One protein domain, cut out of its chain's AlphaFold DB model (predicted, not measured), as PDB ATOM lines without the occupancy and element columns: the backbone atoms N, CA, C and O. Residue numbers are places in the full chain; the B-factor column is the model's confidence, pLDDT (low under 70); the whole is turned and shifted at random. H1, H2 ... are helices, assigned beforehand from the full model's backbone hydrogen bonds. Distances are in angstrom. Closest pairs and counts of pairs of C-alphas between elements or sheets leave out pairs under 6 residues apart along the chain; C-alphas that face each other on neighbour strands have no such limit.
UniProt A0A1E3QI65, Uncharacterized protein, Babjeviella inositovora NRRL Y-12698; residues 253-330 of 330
ATOM      1  N   ALA A 253     219.447 233.793 291.571       74.00
ATOM      2  CA  ALA A 253     218.355 233.535 292.509       74.00
ATOM      3  C   ALA A 253     217.032 234.130 292.002       74.00
ATOM      4  O   ALA A 253     216.045 233.407 291.880       74.00
ATOM      5  N   VAL A 254     217.048 235.390 291.556       75.56
ATOM      6  CA  VAL A 254     215.863 236.065 290.993       75.56
ATOM      7  C   VAL A 254     215.326 235.316 289.766       75.56
ATOM      8  O   VAL A 254     214.135 235.028 289.672       75.56
ATOM      9  N   LYS A 255     216.207 234.885 288.847       79.31
ATOM     10  CA  LYS A 255     215.801 234.071 287.685       79.31
ATOM     11  C   LYS A 255     215.183 232.725 288.080       79.31
ATOM     12  O   LYS A 255     214.280 232.259 287.386       79.31
ATOM     13  N   LYS A 256     215.654 232.079 289.155       81.38
ATOM     14  CA  LYS A 256     215.062 230.826 289.660       81.38
ATOM     15  C   LYS A 256     213.659 231.065 290.224       81.38
ATOM     16  O   LYS A 256     212.763 230.283 289.919       81.38
ATOM     17  N   ILE A 257     213.464 232.150 290.972       74.31
ATOM     18  CA  ILE A 257     212.167 232.534 291.550       74.31
ATOM     19  C   ILE A 257     211.149 232.829 290.440       74.31
ATOM     20  O   ILE A 257     210.091 232.205 290.401       74.31
ATOM     21  N   ILE A 258     211.507 233.666 289.461       74.00
ATOM     22  CA  ILE A 258     210.632 233.996 288.322       74.00
ATOM     23  C   ILE A 258     210.241 232.735 287.536       74.00
ATOM     24  O   ILE A 258     209.080 232.551 287.162       74.00
ATOM     25  N   LYS A 259     211.192 231.816 287.305       81.31
ATOM     26  CA  LYS A 259     210.902 230.540 286.633       81.31
ATOM     27  C   LYS A 259     209.921 229.670 287.427       81.31
ATOM     28  O   LYS A 259     209.068 229.037 286.806       81.31
ATOM     29  N   LYS A 260     210.021 229.630 288.762       79.75
ATOM     30  CA  LYS A 260     209.064 228.908 289.620       79.75
ATOM     31  C   LYS A 260     207.668 229.537 289.549       79.75
ATOM     32  O   LYS A 260     206.709 228.814 289.293       79.75
ATOM     33  N   GLN A 261     207.565 230.863 289.643       77.31
ATOM     34  CA  GLN A 261     206.289 231.580 289.518       77.31
ATOM     35  C   GLN A 261     205.609 231.358 288.157       77.31
ATOM     36  O   GLN A 261     204.413 231.084 288.084       77.31
ATOM     37  N   SER A 262     206.375 231.374 287.063       80.00
ATOM     38  CA  SER A 262     205.835 231.084 285.728       80.00
ATOM     39  C   SER A 262     205.269 229.660 285.614       80.00
ATOM     40  O   SER A 262     204.231 229.455 284.980       80.00
ATOM     41  N   ARG A 263     205.916 228.666 286.246       82.06
ATOM     42  CA  ARG A 263     205.412 227.283 286.300       82.06
ATOM     43  C   ARG A 263     204.120 227.186 287.115       82.06
ATOM     44  O   ARG A 263     203.174 226.570 286.631       82.06
ATOM     45  N   LEU A 264     204.053 227.842 288.274       76.31
ATOM     46  CA  LEU A 264     202.848 227.898 289.113       76.31
ATOM     47  C   LEU A 264     201.660 228.511 288.364       76.31
ATOM     48  O   LEU A 264     200.587 227.918 288.331       76.31
ATOM     49  N   LYS A 265     201.868 229.621 287.644       76.12
ATOM     50  CA  LYS A 265     200.815 230.254 286.831       76.12
ATOM     51  C   LYS A 265     200.247 229.315 285.758       76.12
ATOM     52  O   LYS A 265     199.046 229.320 285.494       76.12
ATOM     53  N   LYS A 266     201.098 228.488 285.137       81.00
ATOM     54  CA  LYS A 266     200.657 227.479 284.156       81.00
ATOM     55  C   LYS A 266     199.866 226.344 284.804       81.00
ATOM     56  O   LYS A 266     198.893 225.898 284.205       81.00
ATOM     57  N   ILE A 267     200.289 225.879 285.980       80.44
ATOM     58  CA  ILE A 267     199.572 224.847 286.740       80.44
ATOM     59  C   ILE A 267     198.192 225.368 287.137       80.44
ATOM     60  O   ILE A 267     197.206 224.708 286.834       80.44
ATOM     61  N   ASN A 268     198.107 226.585 287.679       73.38
ATOM     62  CA  ASN A 268     196.832 227.192 288.060       73.38
ATOM     63  C   ASN A 268     195.868 227.298 286.860       73.38
ATOM     64  O   ASN A 268     194.733 226.840 286.919       73.38
ATOM     65  N   LYS A 269     196.356 227.738 285.690       80.69
ATOM     66  CA  LYS A 269     195.541 227.758 284.459       80.69
ATOM     67  C   LYS A 269     195.029 226.370 284.038       80.69
ATOM     68  O   LYS A 269     193.959 226.276 283.444       80.69
ATOM     69  N   LYS A 270     195.794 225.300 284.279       82.56
ATOM     70  CA  LYS A 270     195.353 223.924 283.991       82.56
ATOM     71  C   LYS A 270     194.327 223.433 285.011       82.56
ATOM     72  O   LYS A 270     193.348 222.826 284.599       82.56
ATOM     73  N   LEU A 271     194.545 223.718 286.296       76.06
ATOM     74  CA  LEU A 271     193.598 223.399 287.366       76.06
ATOM     75  C   LEU A 271     192.253 224.084 287.124       76.06
ATOM     76  O   LEU A 271     191.222 223.429 287.195       76.06
ATOM     77  N   TRP A 272     192.270 225.353 286.713       81.31
ATOM     78  CA  TRP A 272     191.053 226.084 286.375       81.31
ATOM     79  C   TRP A 272     190.275 225.448 285.215       81.31
ATOM     80  O   TRP A 272     189.074 225.243 285.310       81.31
ATOM     81  N   LYS A 273     190.963 225.040 284.140       77.44
ATOM     82  CA  LYS A 273     190.321 224.325 283.020       77.44
ATOM     83  C   LYS A 273     189.736 222.971 283.422       77.44
ATOM     84  O   LYS A 273     188.702 222.575 282.900       77.44
ATOM     85  N   LEU A 274     190.418 222.235 284.303       75.94
ATOM     86  CA  LEU A 274     189.897 220.976 284.842       75.94
ATOM     87  C   LEU A 274     188.647 221.222 285.688       75.94
ATOM     88  O   LEU A 274     187.683 220.478 285.565       75.94
ATOM     89  N   PHE A 275     188.638 222.291 286.481       77.25
ATOM     90  CA  PHE A 275     187.462 222.710 287.231       77.25
ATOM     91  C   PHE A 275     186.289 223.069 286.304       77.25
ATOM     92  O   PHE A 275     185.195 222.549 286.495       77.25
ATOM     93  N   GLU A 276     186.520 223.865 285.253       76.69
ATOM     94  CA  GLU A 276     185.499 224.190 284.239       76.69
ATOM     95  C   GLU A 276     184.891 222.926 283.606       76.69
ATOM     96  O   GLU A 276     183.676 222.839 283.435       76.69
ATOM     97  N   LEU A 277     185.723 221.921 283.302       75.56
ATOM     98  CA  LEU A 277     185.266 220.636 282.766       75.56
ATOM     99  C   LEU A 277     184.433 219.838 283.775       75.56
ATOM    100  O   LEU A 277     183.405 219.283 283.399       75.56
ATOM    101  N   LEU A 278     184.853 219.783 285.043       74.19
ATOM    102  CA  LEU A 278     184.115 219.079 286.096       74.19
ATOM    103  C   LEU A 278     182.749 219.724 286.351       74.19
ATOM    104  O   LEU A 278     181.748 219.016 286.428       74.19
ATOM    105  N   VAL A 279     182.695 221.057 286.412       77.00
ATOM    106  CA  VAL A 279     181.440 221.808 286.571       77.00
ATOM    107  C   VAL A 279     180.522 221.595 285.370       77.00
ATOM    108  O   VAL A 279     179.341 221.300 285.546       77.00
ATOM    109  N   GLY A 280     181.057 221.680 284.147       76.00
ATOM    110  CA  GLY A 280     180.283 221.429 282.930       76.00
ATOM    111  C   GLY A 280     179.725 220.005 282.865       76.00
ATOM    112  O   GLY A 280     178.574 219.815 282.475       76.00
ATOM    113  N   ASN A 281     180.505 219.010 283.298       75.00
ATOM    114  CA  ASN A 281     180.068 217.616 283.337       75.00
ATOM    115  C   ASN A 281     178.975 217.385 284.394       75.00
ATOM    116  O   ASN A 281     177.955 216.774 284.093       75.00
ATOM    117  N   ALA A 282     179.129 217.951 285.596       67.62
ATOM    118  CA  ALA A 282     178.101 217.889 286.635       67.62
ATOM    119  C   ALA A 282     176.785 218.548 286.177       67.62
ATOM    120  O   ALA A 282     175.706 218.001 286.394       67.62
ATOM    121  N   GLN A 283     176.860 219.686 285.474       67.75
ATOM    122  CA  GLN A 283     175.682 220.354 284.914       67.75
ATOM    123  C   GLN A 283     175.025 219.540 283.787       67.75
ATOM    124  O   GLN A 283     173.799 219.523 283.672       67.75
ATOM    125  N   ALA A 284     175.819 218.861 282.953       71.31
ATOM    126  CA  ALA A 284     175.306 217.965 281.920       71.31
ATOM    127  C   ALA A 284     174.600 216.742 282.529       71.31
ATOM    128  O   ALA A 284     173.509 216.394 282.083       71.31
ATOM    129  N   GLN A 285     175.167 216.149 283.586       68.00
ATOM    130  CA  GLN A 285     174.546 215.050 284.332       68.00
ATOM    131  C   GLN A 285     173.257 215.489 285.046       68.00
ATOM    132  O   GLN A 285     172.246 214.806 284.925       68.00
ATOM    133  N   LEU A 286     173.231 216.675 285.669       61.09
ATOM    134  CA  LEU A 286     172.017 217.262 286.267       61.09
ATOM    135  C   LEU A 286     170.884 217.466 285.252       61.09
ATOM    136  O   LEU A 286     169.713 217.298 285.585       61.09
ATOM    137  N   ARG A 287     171.220 217.836 284.010       68.69
ATOM    138  CA  ARG A 287     170.230 217.980 282.930       68.69
ATOM    139  C   ARG A 287     169.690 216.636 282.446       68.69
ATOM    140  O   ARG A 287     168.533 216.579 282.038       68.69
ATOM    141  N   LEU A 288     170.517 215.592 282.461       64.38
ATOM    142  CA  LEU A 288     170.158 214.260 281.971       64.38
ATOM    143  C   LEU A 288     169.413 213.426 283.021       64.38
ATOM    144  O   LEU A 288     168.506 212.675 282.669       64.38
ATOM    145  N   GLU A 289     169.721 213.590 284.306       56.75
ATOM    146  CA  GLU A 289     169.163 212.770 285.379       56.75
ATOM    147  C   GLU A 289     168.316 213.601 286.350       56.75
ATOM    148  O   GLU A 289     168.744 213.964 287.445       56.75
ATOM    149  N   ARG A 290     167.039 213.828 286.002       57.59
ATOM    150  CA  ARG A 290     166.041 214.402 286.935       57.59
ATOM    151  C   ARG A 290     165.856 213.584 288.231       57.59
ATOM    152  O   ARG A 290     165.211 214.074 289.150       57.59
ATOM    153  N   LYS A 291     166.383 212.353 288.314       56.78
ATOM    154  CA  LYS A 291     166.210 211.437 289.459       56.78
ATOM    155  C   LYS A 291     167.306 211.526 290.534       56.78
ATOM    156  O   LYS A 291     167.033 211.128 291.658       56.78
ATOM    157  N   HIS A 292     168.482 212.087 290.234       57.97
ATOM    158  CA  HIS A 292     169.616 212.179 291.175       57.97
ATOM    159  C   HIS A 292     169.946 213.627 291.583       57.97
ATOM    160  O   HIS A 292     171.063 213.929 292.005       57.97
ATOM    161  N   SER A 293     168.973 214.542 291.481       66.62
ATOM    162  CA  SER A 293     169.158 215.979 291.748       66.62
ATOM    163  C   SER A 293     169.770 216.266 293.124       66.62
ATOM    164  O   SER A 293     170.644 217.122 293.231       66.62
ATOM    165  N   HIS A 294     169.381 215.518 294.160       62.50
ATOM    166  CA  HIS A 294     169.922 215.678 295.512       62.50
ATOM    167  C   HIS A 294     171.363 215.167 295.660       62.50
ATOM    168  O   HIS A 294     172.176 215.816 296.313       62.50
ATOM    169  N   GLU A 295     171.715 214.043 295.032       69.38
ATOM    170  CA  GLU A 295     173.084 213.511 295.079       69.38
ATOM    171  C   GLU A 295     174.047 214.402 294.295       69.38
ATOM    172  O   GLU A 295     175.143 214.697 294.771       69.38
ATOM    173  N   LEU A 296     173.603 214.905 293.139       65.62
ATOM    174  CA  LEU A 296     174.353 215.863 292.332       65.62
ATOM    175  C   LEU A 296     174.479 217.228 293.019       65.62
ATOM    176  O   LEU A 296     175.551 217.827 292.957       65.62
ATOM    177  N   SER A 297     173.441 217.692 293.726       68.81
ATOM    178  CA  SER A 297     173.521 218.897 294.563       68.81
ATOM    179  C   SER A 297     174.569 218.734 295.666       68.81
ATOM    180  O   SER A 297     175.453 219.575 295.806       68.81
ATOM    181  N   ASN A 298     174.552 217.603 296.382       74.75
ATOM    182  CA  ASN A 298     175.538 217.302 297.425       74.75
ATOM    183  C   ASN A 298     176.970 217.215 296.869       74.75
ATOM    184  O   ASN A 298     177.931 217.631 297.519       74.75
ATOM    185  N   LEU A 299     177.142 216.660 295.666       72.38
ATOM    186  CA  LEU A 299     178.441 216.589 294.994       72.38
ATOM    187  C   LEU A 299     178.930 217.983 294.581       72.38
ATOM    188  O   LEU A 299     180.105 218.300 294.765       72.38
ATOM    189  N   PHE A 300     178.029 218.829 294.082       71.75
ATOM    190  CA  PHE A 300     178.334 220.210 293.727       71.75
ATOM    191  C   PHE A 300     178.741 221.039 294.950       71.75
ATOM    192  O   PHE A 300     179.765 221.720 294.907       71.75
ATOM    193  N   GLU A 301     178.016 220.923 296.065       76.38
ATOM    194  CA  GLU A 301     178.366 221.582 297.329       76.38
ATOM    195  C   GLU A 301     179.770 221.188 297.804       76.38
ATOM    196  O   GLU A 301     180.587 222.065 298.097       76.38
ATOM    197  N   LYS A 302     180.099 219.889 297.773       79.25
ATOM    198  CA  LYS A 302     181.447 219.396 298.107       79.25
ATOM    199  C   LYS A 302     182.520 219.967 297.181       79.25
ATOM    200  O   LYS A 302     183.599 220.334 297.642       79.25
ATOM    201  N   VAL A 303     182.252 220.065 295.878       74.19
ATOM    202  CA  VAL A 303     183.194 220.650 294.905       74.19
ATOM    203  C   VAL A 303     183.409 222.144 295.170       74.19
ATOM    204  O   VAL A 303     184.547 222.619 295.121       74.19
ATOM    205  N   VAL A 304     182.348 222.887 295.492       72.88
ATOM    206  CA  VAL A 304     182.434 224.309 295.859       72.88
ATOM    207  C   VAL A 304     183.226 224.492 297.156       72.88
ATOM    208  O   VAL A 304     184.080 225.378 297.231       72.88
ATOM    209  N   GLU A 305     182.998 223.647 298.159       77.06
ATOM    210  CA  GLU A 305     183.728 223.674 299.428       77.06
ATOM    211  C   GLU A 305     185.226 223.394 299.235       77.06
ATOM    212  O   GLU A 305     186.066 224.162 299.708       77.06
ATOM    213  N   GLN A 306     185.582 222.371 298.451       71.88
ATOM    214  CA  GLN A 306     186.982 222.084 298.117       71.88
ATOM    215  C   GLN A 306     187.651 223.237 297.355       71.88
ATOM    216  O   GLN A 306     188.823 223.534 297.586       71.88
ATOM    217  N   ASN A 307     186.917 223.938 296.484       75.94
ATOM    218  CA  ASN A 307     187.444 225.112 295.791       75.94
ATOM    219  C   ASN A 307     187.708 226.282 296.759       75.94
ATOM    220  O   ASN A 307     188.759 226.924 296.685       75.94
ATOM    221  N   LYS A 308     186.811 226.518 297.727       75.88
ATOM    222  CA  LYS A 308     187.034 227.516 298.790       75.88
ATOM    223  C   LYS A 308     188.306 227.206 299.584       75.88
ATOM    224  O   LYS A 308     189.134 228.099 299.765       75.88
ATOM    225  N   LEU A 309     188.498 225.949 299.988       81.69
ATOM    226  CA  LEU A 309     189.696 225.507 300.713       81.69
ATOM    227  C   LEU A 309     190.974 225.678 299.879       81.69
ATOM    228  O   LEU A 309     191.962 226.227 300.366       81.69
ATOM    229  N   LEU A 310     190.949 225.267 298.606       77.69
ATOM    230  CA  LEU A 310     192.093 225.402 297.701       77.69
ATOM    231  C   LEU A 310     192.468 226.871 297.470       77.69
ATOM    232  O   LEU A 310     193.650 227.212 297.463       77.69
ATOM    233  N   THR A 311     191.471 227.737 297.290       72.25
ATOM    234  CA  THR A 311     191.681 229.178 297.106       72.25
ATOM    235  C   THR A 311     192.294 229.802 298.356       72.25
ATOM    236  O   THR A 311     193.272 230.538 298.245       72.25
ATOM    237  N   GLY A 312     191.796 229.446 299.547       85.00
ATOM    238  CA  GLY A 312     192.384 229.878 300.817       85.00
ATOM    239  C   GLY A 312     193.846 229.447 300.964       85.00
ATOM    240  O   GLY A 312     194.709 230.275 301.255       85.00
ATOM    241  N   TRP A 313     194.150 228.178 300.675       87.38
ATOM    242  CA  TRP A 313     195.520 227.662 300.725       87.38
ATOM    243  C   TRP A 313     196.455 228.368 299.730       87.38
ATOM    244  O   TRP A 313     197.581 228.719 300.080       87.38
ATOM    245  N   LEU A 314     195.999 228.629 298.499       77.50
ATOM    246  CA  LEU A 314     196.787 229.369 297.507       77.50
ATOM    247  C   LEU A 314     197.092 230.802 297.960       77.50
ATOM    248  O   LEU A 314     198.223 231.256 297.779       77.50
ATOM    249  N   SER A 315     196.122 231.486 298.571       81.50
ATOM    250  CA  SER A 315     196.320 232.820 299.148       81.50
ATOM    251  C   SER A 315     197.341 232.798 300.285       81.50
ATOM    252  O   SER A 315     198.228 233.649 300.321       81.50
ATOM    253  N   GLN A 316     197.284 231.794 301.166       80.25
ATOM    254  CA  GLN A 316     198.261 231.632 302.245       80.25
ATOM    255  C   GLN A 316     199.677 231.405 301.698       80.25
ATOM    256  O   GLN A 316     200.613 232.095 302.093       80.25
ATOM    257  N   VAL A 317     199.841 230.488 300.740       77.56
ATOM    258  CA  VAL A 317     201.145 230.218 300.112       77.56
ATOM    259  C   VAL A 317     201.686 231.458 299.394       77.56
ATOM    260  O   VAL A 317     202.899 231.687 299.376       77.56
ATOM    261  N   GLN A 318     200.811 232.267 298.793       78.69
ATOM    262  CA  GLN A 318     201.208 233.531 298.188       78.69
ATOM    263  C   GLN A 318     201.702 234.526 299.246       78.69
ATOM    264  O   GLN A 318     202.788 235.077 299.068       78.69
ATOM    265  N   ALA A 319     200.969 234.699 300.347       78.12
ATOM    266  CA  ALA A 319     201.367 235.574 301.447       78.12
ATOM    267  C   ALA A 319     202.708 235.141 302.067       78.12
ATOM    268  O   ALA A 319     203.613 235.956 302.221       78.12
ATOM    269  N   GLU A 320     202.898 233.845 302.332       83.06
ATOM    270  CA  GLU A 320     204.166 233.301 302.841       83.06
ATOM    271  C   GLU A 320     205.331 233.544 301.869       83.06
ATOM    272  O   GLU A 320     206.441 233.898 302.277       83.06
ATOM    273  N   ALA A 321     205.093 233.391 300.563       74.50
ATOM    274  CA  ALA A 321     206.100 233.670 299.546       74.50
ATOM    275  C   ALA A 321     206.444 235.166 299.454       74.50
ATOM    276  O   ALA A 321     207.606 235.503 299.215       74.50
ATOM    277  N   GLU A 322     205.463 236.053 299.628       76.88
ATOM    278  CA  GLU A 322     205.658 237.505 299.663       76.88
ATOM    279  C   GLU A 322     206.455 237.928 300.903       76.88
ATOM    280  O   GLU A 322     207.447 238.648 300.760       76.88
ATOM    281  N   THR A 323     206.134 237.391 302.081       83.69
ATOM    282  CA  THR A 323     206.905 237.617 303.314       83.69
ATOM    283  C   THR A 323     208.351 237.140 303.166       83.69
ATOM    284  O   THR A 323     209.280 237.908 303.412       83.69
ATOM    285  N   LEU A 324     208.583 235.922 302.656       77.50
ATOM    286  CA  LEU A 324     209.937 235.400 302.404       77.50
ATOM    287  C   LEU A 324     210.728 236.237 301.386       77.50
ATOM    288  O   LEU A 324     211.959 236.310 301.455       77.50
ATOM    289  N   LEU A 325     210.055 236.837 300.399       72.62
ATOM    290  CA  LEU A 325     210.692 237.753 299.453       72.62
ATOM    291  C   LEU A 325     211.082 239.066 300.132       72.62
ATOM    292  O   LEU A 325     212.196 239.535 299.900       72.62
ATOM    293  N   LEU A 326     210.207 239.628 300.965       80.38
ATOM    294  CA  LEU A 326     210.477 240.848 301.727       80.38
ATOM    295  C   LEU A 326     211.639 240.649 302.710       80.38
ATOM    296  O   LEU A 326     212.567 241.454 302.702       80.38
ATOM    297  N   GLU A 327     211.668 239.537 303.450       78.44
ATOM    298  CA  GLU A 327     212.771 239.179 304.360       78.44
ATOM    299  C   GLU A 327     214.124 239.026 303.655       78.44
ATOM    300  O   GLU A 327     215.169 239.275 304.245       78.44
ATOM    301  N   ARG A 328     214.135 238.579 302.392       68.75
ATOM    302  CA  ARG A 328     215.368 238.421 301.602       68.75
ATOM    303  C   ARG A 328     215.819 239.708 300.912       68.75
ATOM    304  O   ARG A 328     216.955 239.756 300.435       68.75
ATOM    305  N   VAL A 329     214.916 240.675 300.749       63.16
ATOM    306  CA  VAL A 329     215.200 241.992 300.160       63.16
ATOM    307  C   VAL A 329     215.682 242.980 301.226       63.16
ATOM    308  O   VAL A 329     216.526 243.816 300.894       63.16
ATOM    309  N   ALA A 330     215.157 242.879 302.451       58.53
ATOM    310  CA  ALA A 330     215.658 243.576 303.638       58.53
ATOM    311  C   ALA A 330     217.091 243.137 303.995       58.53
ATOM    312  O   ALA A 330     217.878 244.022 304.404       58.53
TER     313      ALA A 330
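This is residues 253 to 330 of the 330 residues of an uncharacterized protein of Babjeviella inositovora NRRL Y-12698 (UniProt A0A1E3QI65). This is a long helical hairpin: two long, nearly straight helices, H1 then H2, run side by side in opposite ways, joined by a turn at one end and loosely paired, with contact near that turn alone. The printed part has 78 residues, with two named helices and no named strand, and its class is all helix. It is an extended rod of 60 by 18 by 8 A, with a radius of gyration of the C-alphas of 18.2 A.

Find C-alpha 253 at (218.355, 233.535, 292.509); from there H1, residues 253 to 288, runs 53.0 A. H2, residues 293 to 329, runs 53.5 A to C-alpha 329 at (215.200, 241.992, 300.160).

Look at residues 279 to 286 of H1, which alone touch H2, through its residues 293 to 300. The closest C-alphas, of Leu 286 and Ser 293, are 6.3 A apart. The helices stand at a shallow tilt of 9 degrees, opposite ways. In H1 and H2 every O i to N i+4 pair is within hydrogen-bond range.

The C-alphas farthest apart, of Lys 291 and Ala 330, are 60.7 A apart. The printed part has no cut, and the link is tight. Confidence is under 70 at residues 282 to 283, 285 to 297 and 328 to 330.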